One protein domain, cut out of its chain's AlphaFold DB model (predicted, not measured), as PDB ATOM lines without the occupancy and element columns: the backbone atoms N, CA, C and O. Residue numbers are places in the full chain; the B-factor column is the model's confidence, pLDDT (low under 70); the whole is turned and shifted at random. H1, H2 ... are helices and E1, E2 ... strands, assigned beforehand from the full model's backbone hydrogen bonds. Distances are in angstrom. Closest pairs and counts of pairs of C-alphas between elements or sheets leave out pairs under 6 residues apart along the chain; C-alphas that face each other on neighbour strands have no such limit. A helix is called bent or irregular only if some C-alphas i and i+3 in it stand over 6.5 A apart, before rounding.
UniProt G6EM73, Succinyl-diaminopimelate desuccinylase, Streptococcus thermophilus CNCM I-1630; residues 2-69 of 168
ATOM      1  N   ASP A   2     -41.964  -9.495  -7.838       88.31
ATOM      2  CA  ASP A   2     -41.124  -9.346  -6.640       88.31
ATOM      3  C   ASP A   2     -39.626  -9.255  -6.955       88.31
ATOM      4  O   ASP A   2     -38.983  -8.310  -6.518       88.31
ATOM      5  N   LEU A   3     -39.092 -10.103  -7.849       91.12
ATOM      6  CA  LEU A   3     -37.704  -9.977  -8.331       91.12
ATOM      7  C   LEU A   3     -37.378  -8.558  -8.827       91.12
ATOM      8  O   LEU A   3     -36.307  -8.025  -8.556       91.12
ATOM      9  N   ILE A   4     -38.298  -7.933  -9.565       91.94
ATOM     10  CA  ILE A   4     -38.085  -6.586 -10.097       91.94
ATOM     11  C   ILE A   4     -38.162  -5.568  -8.965       91.94
ATOM     12  O   ILE A   4     -37.248  -4.768  -8.817       91.94
ATOM     13  N   ALA A   5     -39.247  -5.582  -8.190       92.00
ATOM     14  CA  ALA A   5     -39.546  -4.543  -7.208       92.00
ATOM     15  C   ALA A   5     -38.650  -4.605  -5.962       92.00
ATOM     16  O   ALA A   5     -38.266  -3.567  -5.429       92.00
ATOM     17  N   GLU A   6     -38.315  -5.807  -5.502       93.00
ATOM     18  CA  GLU A   6     -37.620  -6.024  -4.236       93.00
ATOM     19  C   GLU A   6     -36.119  -6.220  -4.447       93.00
ATOM     20  O   GLU A   6     -35.326  -5.630  -3.708       93.00
ATOM     21  N   THR A   7     -35.725  -6.974  -5.483       94.94
ATOM     22  CA  THR A   7     -34.319  -7.317  -5.744       94.94
ATOM     23  C   THR A   7     -33.647  -6.363  -6.726       94.94
ATOM     24  O   THR A   7     -32.639  -5.774  -6.376       94.94
ATOM     25  N   LEU A   8     -34.160  -6.195  -7.949       95.38
ATOM     26  CA  LEU A   8     -33.448  -5.452  -9.003       95.38
ATOM     27  C   LEU A   8     -33.623  -3.933  -8.891       95.38
ATOM     28  O   LEU A   8     -32.735  -3.165  -9.265       95.38
ATOM     29  N   HIS A   9     -34.778  -3.475  -8.407       93.88
ATOM     30  CA  HIS A   9     -35.060  -2.054  -8.273       93.88
ATOM     31  C   HIS A   9     -34.128  -1.412  -7.238       93.88
ATOM     32  O   HIS A   9     -34.036  -1.856  -6.089       93.88
ATOM     33  N   GLN A  10     -33.454  -0.343  -7.677       93.69
ATOM     34  CA  GLN A  10     -32.463   0.423  -6.911       93.69
ATOM     35  C   GLN A  10     -31.235  -0.378  -6.443       93.69
ATOM     36  O   GLN A  10     -30.440   0.140  -5.665       93.69
ATOM     37  N   ASP A  11     -31.025  -1.601  -6.940       96.62
ATOM     38  CA  ASP A  11     -29.843  -2.411  -6.617       96.62
ATOM     39  C   ASP A  11     -28.658  -2.069  -7.530       96.62
ATOM     40  O   ASP A  11     -28.142  -2.899  -8.278       96.62
ATOM     41  N   PHE A  12     -28.243  -0.801  -7.505       96.62
ATOM     42  CA  PHE A  12     -27.216  -0.279  -8.411       96.62
ATOM     43  C   PHE A  12     -25.851  -0.946  -8.224       96.62
ATOM     44  O   PHE A  12     -25.087  -1.021  -9.182       96.62
ATOM     45  N   PHE A  13     -25.567  -1.453  -7.024       97.62
ATOM     46  CA  PHE A  13     -24.298  -2.090  -6.649       97.62
ATOM     47  C   PHE A  13     -24.402  -3.612  -6.519       97.62
ATOM     48  O   PHE A  13     -23.457  -4.269  -6.091       97.62
ATOM     49  N   SER A  14     -25.531  -4.195  -6.943       97.38
ATOM     50  CA  SER A  14     -25.754  -5.648  -6.924       97.38
ATOM     51  C   SER A  14     -25.656  -6.283  -5.526       97.38
ATOM     52  O   SER A  14     -25.260  -7.442  -5.377       97.38
ATOM     53  N   GLU A  15     -26.004  -5.534  -4.483       97.62
ATOM     54  CA  GLU A  15     -25.992  -5.999  -3.096       97.62
ATOM     55  C   GLU A  15     -27.105  -7.019  -2.860       97.62
ATOM     56  O   GLU A  15     -26.867  -8.086  -2.292       97.62
ATOM     57  N   LYS A  16     -28.317  -6.734  -3.350       96.81
ATOM     58  CA  LYS A  16     -29.489  -7.598  -3.139       96.81
ATOM     59  C   LYS A  16     -29.441  -8.861  -3.989       96.81
ATOM     60  O   LYS A  16     -29.925  -9.907  -3.565       96.81
ATOM     61  N   THR A  17     -28.846  -8.777  -5.177       96.06
ATOM     62  CA  THR A  17     -28.548  -9.958  -6.003       96.06
ATOM     63  C   THR A  17     -27.402 -10.810  -5.440       96.06
ATOM     64  O   THR A  17     -27.194 -11.929  -5.906       96.06
ATOM     65  N   GLY A  18     -26.664 -10.313  -4.435       97.00
ATOM     66  CA  GLY A  18     -25.527 -11.009  -3.827       97.00
ATOM     67  C   GLY A  18     -24.282 -11.057  -4.718       97.00
ATOM     68  O   GLY A  18     -23.431 -11.927  -4.537       97.00
ATOM     69  N   LEU A  19     -24.191 -10.153  -5.698       97.94
ATOM     70  CA  LEU A  19     -23.123 -10.087  -6.701       97.94
ATOM     71  C   LEU A  19     -22.184  -8.884  -6.506       97.94
ATOM     72  O   LEU A  19     -21.280  -8.685  -7.318       97.94
ATOM     73  N   ALA A  20     -22.392  -8.091  -5.452       98.19
ATOM     74  CA  ALA A  20     -21.565  -6.939  -5.122       98.19
ATOM     75  C   ALA A  20     -20.078  -7.312  -5.028       98.19
ATOM     76  O   ALA A  20     -19.689  -8.303  -4.403       98.19
ATOM     77  N   TYR A  21     -19.239  -6.495  -5.657       98.12
ATOM     78  CA  TYR A  21     -17.792  -6.666  -5.674       98.12
ATOM     79  C   TYR A  21     -17.106  -5.315  -5.864       98.12
ATOM     80  O   TYR A  21     -17.560  -4.499  -6.667       98.12
ATOM     81  N   THR A  22     -15.980  -5.108  -5.185       97.81
ATOM     82  CA  THR A  22     -15.199  -3.870  -5.261       97.81
ATOM     83  C   THR A  22     -13.727  -4.198  -5.459       97.81
ATOM     84  O   THR A  22     -13.146  -4.976  -4.704       97.81
ATOM     85  N   ASP A  23     -13.111  -3.560  -6.448       97.56
ATOM     86  CA  ASP A  23     -11.664  -3.548  -6.632       97.56
ATOM     87  C   ASP A  23     -11.092  -2.217  -6.136       97.56
ATOM     88  O   ASP A  23     -11.643  -1.147  -6.399       97.56
ATOM     89  N   SER A  24      -9.949  -2.258  -5.451       95.56
ATOM     90  CA  SER A  24      -9.343  -1.058  -4.857       95.56
ATOM     91  C   SER A  24      -8.917  -0.004  -5.881       95.56
ATOM     92  O   SER A  24      -8.719   1.152  -5.514       95.56
ATOM     93  N   LYS A  25      -8.708  -0.396  -7.144       93.81
ATOM     94  CA  LYS A  25      -8.294   0.503  -8.221       93.81
ATOM     95  C   LYS A  25      -9.484   0.916  -9.079       93.81
ATOM     96  O   LYS A  25      -9.625   2.093  -9.375       93.81
ATOM     97  N   MET A  26     -10.303  -0.045  -9.496       95.31
ATOM     98  CA  MET A  26     -11.368   0.147 -10.476       95.31
ATOM     99  C   MET A  26     -12.743   0.444  -9.881       95.31
ATOM    100  O   MET A  26     -13.654   0.793 -10.630       95.31
ATOM    101  N   GLY A  27     -12.882   0.353  -8.561       95.75
ATOM    102  CA  GLY A  27     -14.123   0.648  -7.864       95.75
ATOM    103  C   GLY A  27     -15.111  -0.511  -7.903       95.75
ATOM    104  O   GLY A  27     -14.734  -1.684  -7.966       95.75
ATOM    105  N   GLU A  28     -16.387  -0.166  -7.793       97.06
ATOM    106  CA  GLU A  28     -17.482  -1.106  -7.563       97.06
ATOM    107  C   GLU A  28     -18.038  -1.682  -8.869       97.06
ATOM    108  O   GLU A  28     -18.124  -1.012  -9.901       97.06
ATOM    109  N   LEU A  29     -18.468  -2.940  -8.807       97.62
ATOM    110  CA  LEU A  29     -19.378  -3.508  -9.785       97.62
ATOM    111  C   LEU A  29     -20.722  -2.783  -9.676       97.62
ATOM    112  O   LEU A  29     -21.287  -2.649  -8.594       97.62
ATOM    113  N   THR A  30     -21.248  -2.343 -10.816       97.56
ATOM    114  CA  THR A  30     -22.570  -1.721 -10.904       97.56
ATOM    115  C   THR A  30     -23.462  -2.470 -11.881       97.56
ATOM    116  O   THR A  30     -22.992  -3.058 -12.860       97.56
ATOM    117  N   MET A  31     -24.764  -2.446 -11.617       97.12
ATOM    118  CA  MET A  31     -25.796  -3.071 -12.433       97.12
ATOM    119  C   MET A  31     -26.906  -2.065 -12.721       97.12
ATOM    120  O   MET A  31     -27.449  -1.422 -11.827       97.12
ATOM    121  N   ASN A  32     -27.291  -1.971 -13.990       96.00
ATOM    122  CA  ASN A  32     -28.470  -1.234 -14.413       96.00
ATOM    123  C   ASN A  32     -29.495  -2.190 -15.035       96.00
ATOM    124  O   ASN A  32     -29.238  -2.789 -16.077       96.00
ATOM    125  N   ALA A  33     -30.673  -2.299 -14.420       94.88
ATOM    126  CA  ALA A  33     -31.834  -2.929 -15.039       94.88
ATOM    127  C   ALA A  33     -32.512  -1.911 -15.968       94.88
ATOM    128  O   ALA A  33     -33.392  -1.163 -15.549       94.88
ATOM    129  N   GLY A  34     -32.014  -1.806 -17.201       90.06
ATOM    130  CA  GLY A  34     -32.342  -0.692 -18.099       90.06
ATOM    131  C   GLY A  34     -33.460  -0.975 -19.098       90.06
ATOM    132  O   GLY A  34     -34.107  -0.043 -19.568       90.06
ATOM    133  N   VAL A  35     -33.699  -2.245 -19.434       94.81
ATOM    134  CA  VAL A  35     -34.693  -2.631 -20.444       94.81
ATOM    135  C   VAL A  35     -35.549  -3.768 -19.914       94.81
ATOM    136  O   VAL A  35     -35.032  -4.813 -19.524       94.81
ATOM    137  N   PHE A  36     -36.861  -3.560 -19.940       94.06
ATOM    138  CA  PHE A  36     -37.863  -4.544 -19.561       94.06
ATOM    139  C   PHE A  36     -38.794  -4.760 -20.747       94.06
ATOM    140  O   PHE A  36     -39.406  -3.808 -21.234       94.06
ATOM    141  N   THR A  37     -38.931  -6.006 -21.181       94.06
ATOM    142  CA  THR A  37     -39.901  -6.404 -22.201       94.06
ATOM    143  C   THR A  37     -40.940  -7.284 -21.533       94.06
ATOM    144  O   THR A  37     -40.623  -8.383 -21.075       94.06
ATOM    145  N   PHE A  38     -42.176  -6.793 -21.460       91.94
ATOM    146  CA  PHE A  38     -43.278  -7.519 -20.844       91.94
ATOM    147  C   PHE A  38     -44.510  -7.553 -21.750       91.94
ATOM    148  O   PHE A  38     -45.040  -6.516 -22.145       91.94
ATOM    149  N   ASN A  39     -44.996  -8.758 -22.013       92.81
ATOM    150  CA  ASN A  39     -46.288  -9.046 -22.602       92.81
ATOM    151  C   ASN A  39     -46.946 -10.162 -21.778       92.81
ATOM    152  O   ASN A  39     -46.405 -11.257 -21.643       92.81
ATOM    153  N   LYS A  40     -48.143  -9.883 -21.252       90.44
ATOM    154  CA  LYS A  40     -48.919 -10.818 -20.426       90.44
ATOM    155  C   LYS A  40     -49.221 -12.143 -21.139       90.44
ATOM    156  O   LYS A  40     -49.361 -13.160 -20.472       90.44
ATOM    157  N   GLU A  41     -49.351 -12.117 -22.461       94.88
ATOM    158  CA  GLU A  41     -49.648 -13.291 -23.289       94.88
ATOM    159  C   GLU A  41     -48.377 -14.020 -23.755       94.88
ATOM    160  O   GLU A  41     -48.470 -15.100 -24.331       94.88
ATOM    161  N   SER A  42     -47.194 -13.446 -23.510       91.81
ATOM    162  CA  SER A  42     -45.906 -14.037 -23.878       91.81
ATOM    163  C   SER A  42     -45.301 -14.821 -22.719       91.81
ATOM    164  O   SER A  42     -45.324 -14.384 -21.566       91.81
ATOM    165  N   GLU A  43     -44.671 -15.948 -23.038       88.00
ATOM    166  CA  GLU A  43     -43.810 -16.671 -22.099       88.00
ATOM    167  C   GLU A  43     -42.355 -16.176 -22.102       88.00
ATOM    168  O   GLU A  43     -41.588 -16.566 -21.218       88.00
ATOM    169  N   ASP A  44     -41.997 -15.311 -23.056       89.81
ATOM    170  CA  ASP A  44     -40.647 -14.791 -23.308       89.81
ATOM    171  C   ASP A  44     -40.506 -13.333 -22.838       89.81
ATOM    172  O   ASP A  44     -40.213 -12.407 -23.594       89.81
ATOM    173  N   ASN A  45     -40.818 -13.101 -21.564       93.31
ATOM    174  CA  ASN A  45     -40.603 -11.802 -20.930       93.31
ATOM    175  C   ASN A  45     -39.142 -11.687 -20.489       93.31
ATOM    176  O   ASN A  45     -38.615 -12.600 -19.854       93.31
ATOM    177  N   THR A  46     -38.500 -10.556 -20.783       94.81
ATOM    178  CA  THR A  46     -37.054 -10.389 -20.585       94.81
ATOM    179  C   THR A  46     -36.710  -9.118 -19.818       94.81
ATOM    180  O   THR A  46     -37.408  -8.103 -19.886       94.81
ATOM    181  N   ILE A  47     -35.601  -9.186 -19.082       95.25
ATOM    182  CA  ILE A  47     -34.973  -8.050 -18.408       95.25
ATOM    183  C   ILE A  47     -33.519  -8.017 -18.864       95.25
ATOM    184  O   ILE A  47     -32.791  -8.988 -18.664       95.25
ATOM    185  N   ALA A  48     -33.087  -6.912 -19.467       95.69
ATOM    186  CA  ALA A  48     -31.685  -6.714 -19.801       95.69
ATOM    187  C   ALA A  48     -30.981  -5.984 -18.652       95.69
ATOM    188  O   ALA A  48     -31.295  -4.831 -18.337       95.69
ATOM    189  N   LEU A  49     -30.012  -6.669 -18.046       96.44
ATOM    190  CA  LEU A  49     -29.158  -6.127 -16.994       96.44
ATOM    191  C   LEU A  49     -27.812  -5.721 -17.598       96.44
ATOM    192  O   LEU A  49     -27.089  -6.545 -18.156       96.44
ATOM    193  N   ASN A  50     -27.467  -4.440 -17.496       96.00
ATOM    194  CA  ASN A  50     -26.171  -3.923 -17.907       96.00
ATOM    195  C   ASN A  50     -25.225  -3.918 -16.705       96.00
ATOM    196  O   ASN A  50     -25.355  -3.073 -15.821       96.00
ATOM    197  N   PHE A  51     -24.284  -4.859 -16.685       96.31
ATOM    198  CA  PHE A  51     -23.225  -4.898 -15.683       96.31
ATOM    199  C   PHE A  51     -22.001  -4.110 -16.154       96.31
ATOM    200  O   PHE A  51     -21.496  -4.315 -17.263       96.31
ATOM    201  N   ARG A  52     -21.476  -3.256 -15.277       96.44
ATOM    202  CA  ARG A  52     -20.119  -2.707 -15.360       96.44
ATOM    203  C   ARG A  52     -19.338  -3.294 -14.204       96.44
ATOM    204  O   ARG A  52     -19.767  -3.170 -13.066       96.44
ATOM    205  N   TYR A  53     -18.224  -3.946 -14.488       95.94
ATOM    206  CA  TYR A  53     -17.478  -4.667 -13.469       95.94
ATOM    207  C   TYR A  53     -15.989  -4.326 -13.525       95.94
ATOM    208  O   TYR A  53     -15.447  -4.124 -14.618       95.94
ATOM    209  N   PRO A  54     -15.327  -4.253 -12.360       96.50
ATOM    210  CA  PRO A  54     -13.888  -4.075 -12.288       96.50
ATOM    211  C   PRO A  54     -13.143  -5.373 -12.641       96.50
ATOM    212  O   PRO A  54     -13.731  -6.436 -12.856       96.50
ATOM    213  N   GLN A  55     -11.813  -5.291 -12.685       95.19
ATOM    214  CA  GLN A  55     -10.942  -6.466 -12.723       95.19
ATOM    215  C   GLN A  55     -11.243  -7.430 -11.564       95.19
ATOM    216  O   GLN A  55     -11.694  -7.014 -10.504       95.19
ATOM    217  N   GLY A  56     -10.986  -8.725 -11.769       94.25
ATOM    218  CA  GLY A  56     -11.242  -9.766 -10.763       94.25
ATOM    219  C   GLY A  56     -12.648 -10.373 -10.809       94.25
ATOM    220  O   GLY A  56     -12.876 -11.414 -10.198       94.25
ATOM    221  N   VAL A  57     -13.568  -9.794 -11.583       96.00
ATOM    222  CA  VAL A  57     -14.920 -10.337 -11.766       96.00
ATOM    223  C   VAL A  57     -14.953 -11.395 -12.868       96.00
ATOM    224  O   VAL A  57     -14.449 -11.189 -13.972       96.00
ATOM    225  N   ASN A  58     -15.598 -12.526 -12.572       94.25
ATOM    226  CA  ASN A  58     -15.888 -13.581 -13.538       94.25
ATOM    227  C   ASN A  58     -17.318 -13.422 -14.087       94.25
ATOM    228  O   ASN A  58     -18.285 -13.515 -13.330       94.25
ATOM    229  N   VAL A  59     -17.453 -13.240 -15.403       95.19
ATOM    230  CA  VAL A  59     -18.749 -13.055 -16.083       95.19
ATOM    231  C   VAL A  59     -19.647 -14.290 -15.960       95.19
ATOM    232  O   VAL A  59     -20.844 -14.153 -15.712       95.19
ATOM    233  N   ASP A  60     -19.080 -15.496 -16.037       95.81
ATOM    234  CA  ASP A  60     -19.845 -16.727 -15.801       95.81
ATOM    235  C   ASP A  60     -20.311 -16.825 -14.343       95.81
ATOM    236  O   ASP A  60     -21.368 -17.385 -14.055       95.81
ATOM    237  N   GLY A  61     -19.554 -16.225 -13.419       96.69
ATOM    238  CA  GLY A  61     -19.941 -16.080 -12.018       96.69
ATOM    239  C   GLY A  61     -21.157 -15.171 -11.835       96.69
ATOM    240  O   GLY A  61     -22.058 -15.523 -11.076       96.69
ATOM    241  N   ILE A  62     -21.228 -14.055 -12.575       97.38
ATOM    242  CA  ILE A  62     -22.417 -13.183 -12.609       97.38
ATOM    243  C   ILE A  62     -23.625 -13.979 -13.109       97.38
ATOM    244  O   ILE A  62     -24.656 -14.006 -12.441       97.38
ATOM    245  N   LYS A  63     -23.486 -14.669 -14.251       97.69
ATOM    246  CA  LYS A  63     -24.553 -15.510 -14.813       97.69
ATOM    247  C   LYS A  63     -25.046 -16.529 -13.784       97.69
ATOM    248  O   LYS A  63     -26.235 -16.566 -13.486       97.69
ATOM    249  N   ALA A  64     -24.130 -17.300 -13.202       97.88
ATOM    250  CA  ALA A  64     -24.460 -18.323 -12.218       97.88
ATOM    251  C   ALA A  64     -25.082 -17.746 -10.935       97.88
ATOM    252  O   ALA A  64     -25.862 -18.429 -10.278       97.88
ATOM    253  N   GLY A  65     -24.738 -16.515 -10.547       97.38
ATOM    254  CA  GLY A  65     -25.384 -15.827  -9.431       97.38
ATOM    255  C   GLY A  65     -26.822 -15.427  -9.750       97.38
ATOM    256  O   GLY A  65     -27.716 -15.706  -8.958       97.38
ATOM    257  N   LEU A  66     -27.067 -14.869 -10.938       97.44
ATOM    258  CA  LEU A  66     -28.418 -14.517 -11.388       97.44
ATOM    259  C   LEU A  66     -29.318 -15.748 -11.567       97.44
ATOM    260  O   LEU A  66     -30.503 -15.680 -11.267       97.44
ATOM    261  N   GLU A  67     -28.764 -16.883 -12.003       97.19
ATOM    262  CA  GLU A  67     -29.499 -18.155 -12.131       97.19
ATOM    263  C   GLU A  67     -29.959 -18.735 -10.786       97.19
ATOM    264  O   GLU A  67     -30.838 -19.591 -10.762       97.19
ATOM    265  N   LYS A  68     -29.381 -18.285  -9.665       96.31
ATOM    266  CA  LYS A  68     -29.811 -18.690  -8.317       96.31
ATOM    267  C   LYS A  68     -30.971 -17.855  -7.785       96.31
ATOM    268  O   LYS A  68     -31.540 -18.224  -6.759       96.31
ATOM    269  N   LEU A  69     -31.286 -16.727  -8.420       95.31
ATOM    270  CA  LEU A  69     -32.407 -15.892  -8.008       95.31
ATOM    271  C   LEU A  69     -33.723 -16.587  -8.357       95.31
ATOM    272  O   LEU A  69     -33.835 -17.260  -9.381       95.31
TER     273      LEU A  69
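Overview. This is residues 2 to 69 of the 168 residues of the protein "Succinyl-diaminopimelate desuccinylase" of Streptococcus thermophilus CNCM I-1630 (UniProt G6EM73). Picture a long two-stranded hairpin, E1 and E2, running along a rod-shaped body, with H1 over one face of it and H2 beyond the edge at E2, toward the same side. At one end residues 39 to 44, in the hairpin's turn, stick out free; at the other, residues 22 to 23 and 27 to 28 pair as a much smaller antiparallel hairpin. The printed part has 68 residues, with two named helices and two named strands in the order H1, E1, E2, H2; the sheet E1 - E2 is antiparallel, and the class is mixed, helices and strands, with under half of the residues in named elements. It is only just compact, close to loose, with a radius of gyration of the C-alphas of 13.0 A and spans of 46 by 22 by 18 A.

Along the chain. Find C-alpha 30 at (-22.570, -1.721, -10.904); from there E1, residues 30 to 37, runs 21.2 A. E2, residues 46 to 52, runs back 19.3 A to C-alpha 52 at (-20.119, -2.707, -15.360). Look at residues 2 to 8 for H1, 8.9 A long, and at residues 59 to 66 for H2, 10.8 A long, ending at C-alpha 66 at (-28.418, -14.517, -11.388). H1 is neither bent nor irregular, but only just: C-alphas 5 and 8 are 6.4 A apart.

Arrangement. Begin with the hairpin E1 and E2, antiparallel at 160 degrees between directions; N 32 and O 50 are 2.9 A apart and N 50 and O 32 2.8 A, within hydrogen-bond range. The closest C-alphas of H1 and E1 are those of Leu 8 and Ala 33, 6.7 A apart. H2 is apart from E1 and from H1. In H2 every O i to N i+4 pair is within hydrogen-bond range, in H1 2 of 3.

Size, cuts and confidence. Look for the two farthest C-alphas at Lys 25 and Glu 41, 46.1 A apart. The printed part has no cut; the link from H1 to E1, 21 residues, is long. The mean pLDDT of the printed part is 95.2, and no printed residue is under 70.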